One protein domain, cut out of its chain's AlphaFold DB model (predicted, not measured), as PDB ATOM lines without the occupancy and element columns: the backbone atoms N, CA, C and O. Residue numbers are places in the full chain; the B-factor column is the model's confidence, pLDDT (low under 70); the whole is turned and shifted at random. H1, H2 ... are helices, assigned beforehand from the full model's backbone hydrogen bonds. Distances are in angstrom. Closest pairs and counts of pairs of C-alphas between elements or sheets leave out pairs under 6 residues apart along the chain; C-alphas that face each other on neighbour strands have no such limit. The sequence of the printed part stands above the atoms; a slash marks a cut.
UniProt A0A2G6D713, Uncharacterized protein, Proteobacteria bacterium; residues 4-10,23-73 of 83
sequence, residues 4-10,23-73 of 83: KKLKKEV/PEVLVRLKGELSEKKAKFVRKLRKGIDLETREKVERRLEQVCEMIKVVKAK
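This is residues 4 to 10 and 23 to 73 of the 83 residues of an uncharacterized protein of Proteobacteria bacterium (UniProt A0A2G6D713). Two long helices, H3 and H2, lie side by side as a long helical hairpin, and the short helix H1 packs on one side of the pair, touching both, nearer to the hairpin's open end than to the link that joins H2 to H3. The two long helices make the length of a rod that spans 37 by 17 by 16 A along its three main axes. The printed part has 58 residues with three named helices, in the order H1, H2, H3 along the chain, and no named strand; the class is all helix. The whole is only just compact, close to loose, with a radius of gyration of the C-alphas of 12.3 A.

The longest helix is H3, residues 50 to 73, which measures 34.4 A from first to last C-alpha. It begins at C-alpha 50 at (-11.250, 28.621, 8.080) and ends at C-alpha 73 at (13.058, 15.442, 28.550). H2, residues 23 to 44, measures 31.2 A, and its C-alpha 23 is at (20.895, 22.755, 21.857). H1, residues 4 to 10, measures 10.1 A and begins at C-alpha 4 at (6.467, 17.865, 7.062).

H3 and H2 touch and form a helical hairpin, running opposite ways at a shallow tilt of 15 degrees. Their closest C-alphas are those of Lys 37 and Leu 60, 7.3 A apart, and their centres are 11.2 A apart. H1 touches H3, which meets it with residues 63 to 70 alone; the closest C-alphas are those of Lys 7 and Val 63, 6.1 A apart. H1 and H3 run the same way at a shallow tilt of 23 degrees. H1 also touches H2, which meets it with residues 29 to 33 alone; the closest C-alphas are those of Leu 6 and Leu 29, 7.2 A apart. H1 and H2 run opposite ways at a steep tilt of 36 degrees, only just past shallow. In H1, H2 and H3 every pair of O i and N i+4 is within hydrogen-bond range.

The two C-alphas farthest apart are those of Gly 47 and Lys 73, at 38.2 A. Residues 11 to 22 are cut out and not printed, and the gap across the cut from C-alpha 10 to C-alpha 23 is 12.8 A; this is the link across the cut, between H1 and H2. The link from H2 to H3, of 5 residues, is tight. The mean pLDDT of the printed part is 84.9, and no printed residue is under 70.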
ATOM      1  N   LYS A   4       6.435  19.324   6.854       84.00
ATOM      2  CA  LYS A   4       6.467  17.865   7.062       84.00
ATOM      3  C   LYS A   4       7.828  17.372   7.569       84.00
ATOM      4  O   LYS A   4       7.867  16.466   8.392       84.00
ATOM      5  N   LYS A   5       8.926  17.970   7.092       87.00
ATOM      6  CA  LYS A   5      10.282  17.628   7.538       87.00
ATOM      7  C   LYS A   5      10.534  18.158   8.957       87.00
ATOM      8  O   LYS A   5      11.002  17.386   9.775       87.00
ATOM      9  N   LEU A   6      10.080  19.380   9.270       85.31
ATOM     10  CA  LEU A   6      10.157  19.956  10.623       85.31
ATOM     11  C   LEU A   6       9.434  19.072  11.647       85.31
ATOM     12  O   LEU A   6      10.006  18.705  12.663       85.31
ATOM     13  N   LYS A   7       8.190  18.676  11.346       85.12
ATOM     14  CA  LYS A   7       7.416  17.783  12.217       85.12
ATOM     15  C   LYS A   7       8.120  16.437  12.423       85.12
ATOM     16  O   LYS A   7       8.113  15.929  13.533       85.12
ATOM     17  N   LYS A   8       8.719  15.870  11.368       87.88
ATOM     18  CA  LYS A   8       9.443  14.597  11.460       87.88
ATOM     19  C   LYS A   8      10.698  14.722  12.325       87.88
ATOM     20  O   LYS A   8      10.918  13.855  13.151       87.88
ATOM     21  N   GLU A   9      11.486  15.780  12.159       85.94
ATOM     22  CA  GLU A   9      12.683  15.996  12.983       85.94
ATOM     23  C   GLU A   9      12.321  16.190  14.454       85.94
ATOM     24  O   GLU A   9      12.887  15.516  15.303       85.94
ATOM     25  N   VAL A  10      11.315  17.012  14.762       84.31
ATOM     26  CA  VAL A  10      10.852  17.185  16.147       84.31
ATOM     27  C   VAL A  10      10.300  15.876  16.732       84.31
ATOM     28  O   VAL A  10      10.556  15.595  17.897       84.31
ATOM     29  N   PRO A  23      21.590  21.485  21.674       80.06
ATOM     30  CA  PRO A  23      20.895  22.755  21.857       80.06
ATOM     31  C   PRO A  23      20.850  23.586  20.569       80.06
ATOM     32  O   PRO A  23      19.860  24.290  20.340       80.06
ATOM     33  N   GLU A  24      21.840  23.472  19.675       82.56
ATOM     34  CA  GLU A  24      21.809  24.157  18.379       82.56
ATOM     35  C   GLU A  24      20.670  23.634  17.498       82.56
ATOM     36  O   GLU A  24      19.981  24.404  16.816       82.56
ATOM     37  N   VAL A  25      20.396  22.327  17.565       83.69
ATOM     38  CA  VAL A  25      19.265  21.709  16.866       83.69
ATOM     39  C   VAL A  25      17.950  22.265  17.411       83.69
ATOM     40  O   VAL A  25      17.079  22.646  16.627       83.69
ATOM     41  N   LEU A  26      17.807  22.414  18.730       80.88
ATOM     42  CA  LEU A  26      16.619  23.037  19.322       80.88
ATOM     43  C   LEU A  26      16.434  24.500  18.910       80.88
ATOM     44  O   LEU A  26      15.313  24.906  18.581       80.88
ATOM     45  N   VAL A  27      17.503  25.299  18.922       85.56
ATOM     46  CA  VAL A  27      17.471  26.707  18.497       85.56
ATOM     47  C   VAL A  27      17.047  26.801  17.033       85.56
ATOM     48  O   VAL A  27      16.130  27.558  16.698       85.56
ATOM     49  N   ARG A  28      17.626  25.963  16.169       87.56
ATOM     50  CA  ARG A  28      17.263  25.882  14.753       87.56
ATOM     51  C   ARG A  28      15.796  25.498  14.556       87.56
ATOM     52  O   ARG A  28      15.098  26.141  13.771       87.56
ATOM     53  N   LEU A  29      15.301  24.485  15.271       85.62
ATOM     54  CA  LEU A  29      13.909  24.028  15.172       85.62
ATOM     55  C   LEU A  29      12.919  25.092  15.658       85.62
ATOM     56  O   LEU A  29      11.876  25.290  15.029       85.62
ATOM     57  N   LYS A  30      13.255  25.832  16.723       85.50
ATOM     58  CA  LYS A  30      12.478  26.999  17.171       85.50
ATOM     59  C   LYS A  30      12.460  28.108  16.120       85.50
ATOM     60  O   LYS A  30      11.392  28.659  15.854       85.50
ATOM     61  N   GLY A  31      13.602  28.407  15.502       88.94
ATOM     62  CA  GLY A  31      13.702  29.388  14.418       88.94
ATOM     63  C   GLY A  31      12.824  29.015  13.221       88.94
ATOM     64  O   GLY A  31      12.008  29.816  12.765       88.94
ATOM     65  N   GLU A  32      12.905  27.763  12.771       89.19
ATOM     66  CA  GLU A  32      12.072  27.235  11.685       89.19
ATOM     67  C   GLU A  32      10.574  27.246  12.039       89.19
ATOM     68  O   GLU A  32       9.740  27.587  11.194       89.19
ATOM     69  N   LEU A  33      10.201  26.923  13.285       87.31
ATOM     70  CA  LEU A  33       8.813  27.018  13.748       87.31
ATOM     71  C   LEU A  33       8.316  28.470  13.734       87.31
ATOM     72  O   LEU A  33       7.204  28.730  13.266       87.31
ATOM     73  N   SER A  34       9.134  29.412  14.209       87.50
ATOM     74  CA  SER A  34       8.826  30.845  14.193       87.50
ATOM     75  C   SER A  34       8.624  31.350  12.763       87.50
ATOM     76  O   SER A  34       7.615  31.989  12.458       87.50
ATOM     77  N   GLU A  35       9.500  30.954  11.836       90.06
ATOM     78  CA  GLU A  35       9.365  31.296  10.421       90.06
ATOM     79  C   GLU A  35       8.060  30.737   9.819       90.06
ATOM     80  O   GLU A  35       7.362  31.415   9.057       90.06
ATOM     81  N   LYS A  36       7.679  29.503  10.184       86.25
ATOM     82  CA  LYS A  36       6.406  28.905   9.754       86.25
ATOM     83  C   LYS A  36       5.198  29.632  10.326       86.25
ATOM     84  O   LYS A  36       4.257  29.869   9.567       86.25
ATOM     85  N   LYS A  37       5.235  30.025  11.602       85.12
ATOM     86  CA  LYS A  37       4.196  30.862  12.220       85.12
ATOM     87  C   LYS A  37       4.080  32.199  11.491       85.12
ATOM     88  O   LYS A  37       2.983  32.557  11.081       85.12
ATOM     89  N   ALA A  38       5.190  32.881  11.220       87.62
ATOM     90  CA  ALA A  38       5.187  34.152  10.496       87.62
ATOM     91  C   ALA A  38       4.604  34.017   9.076       87.62
ATOM     92  O   ALA A  38       3.753  34.808   8.663       87.62
ATOM     93  N   LYS A  39       4.996  32.971   8.332       87.19
ATOM     94  CA  LYS A  39       4.426  32.666   7.006       87.19
ATOM     95  C   LYS A  39       2.927  32.374   7.086       87.19
ATOM     96  O   LYS A  39       2.186  32.781   6.193       87.19
ATOM     97  N   PHE A  40       2.481  31.691   8.136       84.75
ATOM     98  CA  PHE A  40       1.069  31.414   8.365       84.75
ATOM     99  C   PHE A  40       0.275  32.678   8.716       84.75
ATOM    100  O   PHE A  40      -0.726  32.944   8.065       84.75
ATOM    101  N   VAL A  41       0.765  33.522   9.627       84.06
ATOM    102  CA  VAL A  41       0.159  34.828   9.949       84.06
ATOM    103  C   VAL A  41       0.055  35.708   8.704       84.06
ATOM    104  O   VAL A  41      -0.974  36.335   8.457       84.06
ATOM    105  N   ARG A  42       1.085  35.710   7.850       87.19
ATOM    106  CA  ARG A  42       1.037  36.431   6.571       87.19
ATOM    107  C   ARG A  42      -0.017  35.862   5.618       87.19
ATOM    108  O   ARG A  42      -0.600  36.629   4.864       87.19
ATOM    109  N   LYS A  43      -0.261  34.547   5.633       84.19
ATOM    110  CA  LYS A  43      -1.349  33.918   4.869       84.19
ATOM    111  C   LYS A  43      -2.720  34.240   5.459       84.19
ATOM    112  O   LYS A  43      -3.605  34.585   4.692       84.19
ATOM    113  N   LEU A  44      -2.873  34.230   6.784       81.31
ATOM    114  CA  LEU A  44      -4.101  34.659   7.460       81.31
ATOM    115  C   LEU A  44      -4.507  36.072   7.039       81.31
ATOM    116  O   LEU A  44      -5.649  36.297   6.658       81.31
ATOM    117  N   ARG A  45      -3.543  37.000   7.000       82.12
ATOM    118  CA  ARG A  45      -3.763  38.372   6.515       82.12
ATOM    119  C   ARG A  45      -4.172  38.463   5.041       82.12
ATOM    120  O   ARG A  45      -4.692  39.492   4.637       82.12
ATOM    121  N   LYS A  46      -3.912  37.428   4.236       85.56
ATOM    122  CA  LYS A  46      -4.276  37.370   2.811       85.56
ATOM    123  C   LYS A  46      -5.649  36.736   2.555       85.56
ATOM    124  O   LYS A  46      -6.037  36.668   1.397       85.56
ATOM    125  N   GLY A  47      -6.352  36.292   3.599       82.38
ATOM    126  CA  GLY A  47      -7.598  35.539   3.466       82.38
ATOM    127  C   GLY A  47      -7.309  34.089   3.087       82.38
ATOM    128  O   GLY A  47      -7.098  33.769   1.922       82.38
ATOM    129  N   ILE A  48      -7.258  33.212   4.089       84.75
ATOM    130  CA  ILE A  48      -7.295  31.757   3.890       84.75
ATOM    131  C   ILE A  48      -8.583  31.216   4.491       84.75
ATOM    132  O   ILE A  48      -9.098  31.781   5.457       84.75
ATOM    133  N   ASP A  49      -9.050  30.097   3.958       87.06
ATOM    134  CA  ASP A  49     -10.235  29.408   4.451       87.06
ATOM    135  C   ASP A  49     -10.071  28.970   5.913       87.06
ATOM    136  O   ASP A  49      -8.981  28.560   6.339       87.06
ATOM    137  N   LEU A  50     -11.174  29.020   6.668       82.44
ATOM    138  CA  LEU A  50     -11.250  28.621   8.080       82.44
ATOM    139  C   LEU A  50     -10.686  27.212   8.315       82.44
ATOM    140  O   LEU A  50      -9.830  27.043   9.178       82.44
ATOM    141  N   GLU A  51     -11.039  26.239   7.470       87.31
ATOM    142  CA  GLU A  51     -10.523  24.866   7.583       87.31
ATOM    143  C   GLU A  51      -8.988  24.819   7.462       87.31
ATOM    144  O   GLU A  51      -8.290  24.161   8.242       87.31
ATOM    145  N   THR A  52      -8.429  25.547   6.490       85.62
ATOM    146  CA  THR A  52      -6.975  25.602   6.292       85.62
ATOM    147  C   THR A  52      -6.297  26.281   7.474       85.62
ATOM    148  O   THR A  52      -5.219  25.849   7.897       85.62
ATOM    149  N   ARG A  53      -6.923  27.326   8.018       84.69
ATOM    150  CA  ARG A  53      -6.464  28.008   9.222       84.69
ATOM    151  C   ARG A  53      -6.394  27.041  10.403       84.69
ATOM    152  O   ARG A  53      -5.299  26.832  10.923       84.69
ATOM    153  N   GLU A  54      -7.500  26.397  10.756       87.19
ATOM    154  CA  GLU A  54      -7.578  25.487  11.905       87.19
ATOM    155  C   GLU A  54      -6.591  24.324  11.769       87.19
ATOM    156  O   GLU A  54      -5.853  23.980  12.695       87.19
ATOM    157  N   LYS A  55      -6.491  23.753  10.565       87.06
ATOM    158  CA  LYS A  55      -5.562  22.659  10.270       87.06
ATOM    159  C   LYS A  55      -4.104  23.062  10.458       87.06
ATOM    160  O   LYS A  55      -3.292  22.236  10.881       87.06
ATOM    161  N   VAL A  56      -3.735  24.291  10.100       85.12
ATOM    162  CA  VAL A  56      -2.362  24.781  10.270       85.12
ATOM    163  C   VAL A  56      -2.106  25.218  11.712       85.12
ATOM    164  O   VAL A  56      -1.032  24.895  12.219       85.12
ATOM    165  N   GLU A  57      -3.064  25.853  12.389       85.94
ATOM    166  CA  GLU A  57      -2.970  26.188  13.820       85.94
ATOM    167  C   GLU A  57      -2.740  24.927  14.655       85.94
ATOM    168  O   GLU A  57      -1.717  24.831  15.334       85.94
ATOM    169  N   ARG A  58      -3.572  23.894  14.478       88.38
ATOM    170  CA  ARG A  58      -3.423  22.609  15.179       88.38
ATOM    171  C   ARG A  58      -2.072  21.949  14.915       88.38
ATOM    172  O   ARG A  58      -1.457  21.356  15.797       88.38
ATOM    173  N   ARG A  59      -1.568  22.048  13.682       85.88
ATOM    174  CA  ARG A  59      -0.246  21.518  13.314       85.88
ATOM    175  C   ARG A  59       0.891  22.292  13.979       85.88
ATOM    176  O   ARG A  59       1.860  21.674  14.412       85.88
ATOM    177  N   LEU A  60       0.806  23.619  14.019       85.94
ATOM    178  CA  LEU A  60       1.798  24.471  14.676       85.94
ATOM    179  C   LEU A  60       1.814  24.236  16.186       85.94
ATOM    180  O   LEU A  60       2.893  24.197  16.771       85.94
ATOM    181  N   GLU A  61       0.642  24.050  16.786       87.75
ATOM    182  CA  GLU A  61       0.486  23.716  18.199       87.75
ATOM    183  C   GLU A  61       1.120  22.365  18.529       87.75
ATOM    184  O   GLU A  61       1.982  22.319  19.402       87.75
ATOM    185  N   GLN A  62       0.835  21.316  17.747       88.19
ATOM    186  CA  GLN A  62       1.481  20.006  17.908       88.19
ATOM    187  C   GLN A  62       3.009  20.105  17.892       88.19
ATOM    188  O   GLN A  62       3.677  19.582  18.774       88.19
ATOM    189  N   VAL A  63       3.593  20.796  16.907       86.00
ATOM    190  CA  VAL A  63       5.060  20.925  16.834       86.00
ATOM    191  C   VAL A  63       5.605  21.732  18.018       86.00
ATOM    192  O   VAL A  63       6.675  21.422  18.532       86.00
ATOM    193  N   CYS A  64       4.873  22.749  18.474       84.81
ATOM    194  CA  CYS A  64       5.241  23.544  19.644       84.81
ATOM    195  C   CYS A  64       5.243  22.697  20.926       84.81
ATOM    196  O   CYS A  64       6.186  22.778  21.710       84.81
ATOM    197  N   GLU A  65       4.218  21.868  21.119       87.38
ATOM    198  CA  GLU A  65       4.106  20.946  22.249       87.38
ATOM    199  C   GLU A  65       5.223  19.903  22.235       87.38
ATOM    200  O   GLU A  65       5.907  19.720  23.238       87.38
ATOM    201  N   MET A  66       5.510  19.308  21.077       84.69
ATOM    202  CA  MET A  66       6.593  18.334  20.961       84.69
ATOM    203  C   MET A  66       7.962  18.954  21.274       84.69
ATOM    204  O   MET A  66       8.756  18.338  21.972       84.69
ATOM    205  N   ILE A  67       8.238  20.198  20.853       81.94
ATOM    206  CA  ILE A  67       9.476  20.903  21.247       81.94
ATOM    207  C   ILE A  67       9.530  21.129  22.767       81.94
ATOM    208  O   ILE A  67      10.610  21.039  23.349       81.94
ATOM    209  N   LYS A  68       8.395  21.413  23.424       82.94
ATOM    210  CA  LYS A  68       8.342  21.520  24.893       82.94
ATOM    211  C   LYS A  68       8.656  20.183  25.556       82.94
ATOM    212  O   LYS A  68       9.431  20.178  26.502       82.94
ATOM    213  N   VAL A  69       8.114  19.078  25.043       83.56
ATOM    214  CA  VAL A  69       8.412  17.723  25.535       83.56
ATOM    215  C   VAL A  69       9.894  17.403  25.364       83.56
ATOM    216  O   VAL A  69      10.525  16.981  26.322       83.56
ATOM    217  N   VAL A  70      10.479  17.680  24.194       80.56
ATOM    218  CA  VAL A  70      11.921  17.491  23.953       80.56
ATOM    219  C   VAL A  70      12.761  18.324  24.924       80.56
ATOM    220  O   VAL A  70      13.758  17.832  25.443       80.56
ATOM    221  N   LYS A  71      12.361  19.576  25.191       75.88
ATOM    222  CA  LYS A  71      13.044  20.438  26.166       75.88
ATOM    223  C   LYS A  71      12.900  19.902  27.597       75.88
ATOM    224  O   LYS A  71      13.872  19.914  28.331       75.88
ATOM    225  N   ALA A  72      11.714  19.435  27.986       77.56
ATOM    226  CA  ALA A  72      11.461  18.880  29.316       77.56
ATOM    227  C   ALA A  72      12.213  17.557  29.546       77.56
ATOM    228  O   ALA A  72      12.748  17.333  30.625       77.56
ATOM    229  N   LYS A  73      12.299  16.702  28.516       73.94
ATOM    230  CA  LYS A  73      13.058  15.442  28.550       73.94
ATOM    231  C   LYS A  73      14.570  15.647  28.673       73.94
ATOM    232  O   LYS A  73      15.242  14.775  29.205       73.94
TER     233      LYS A  73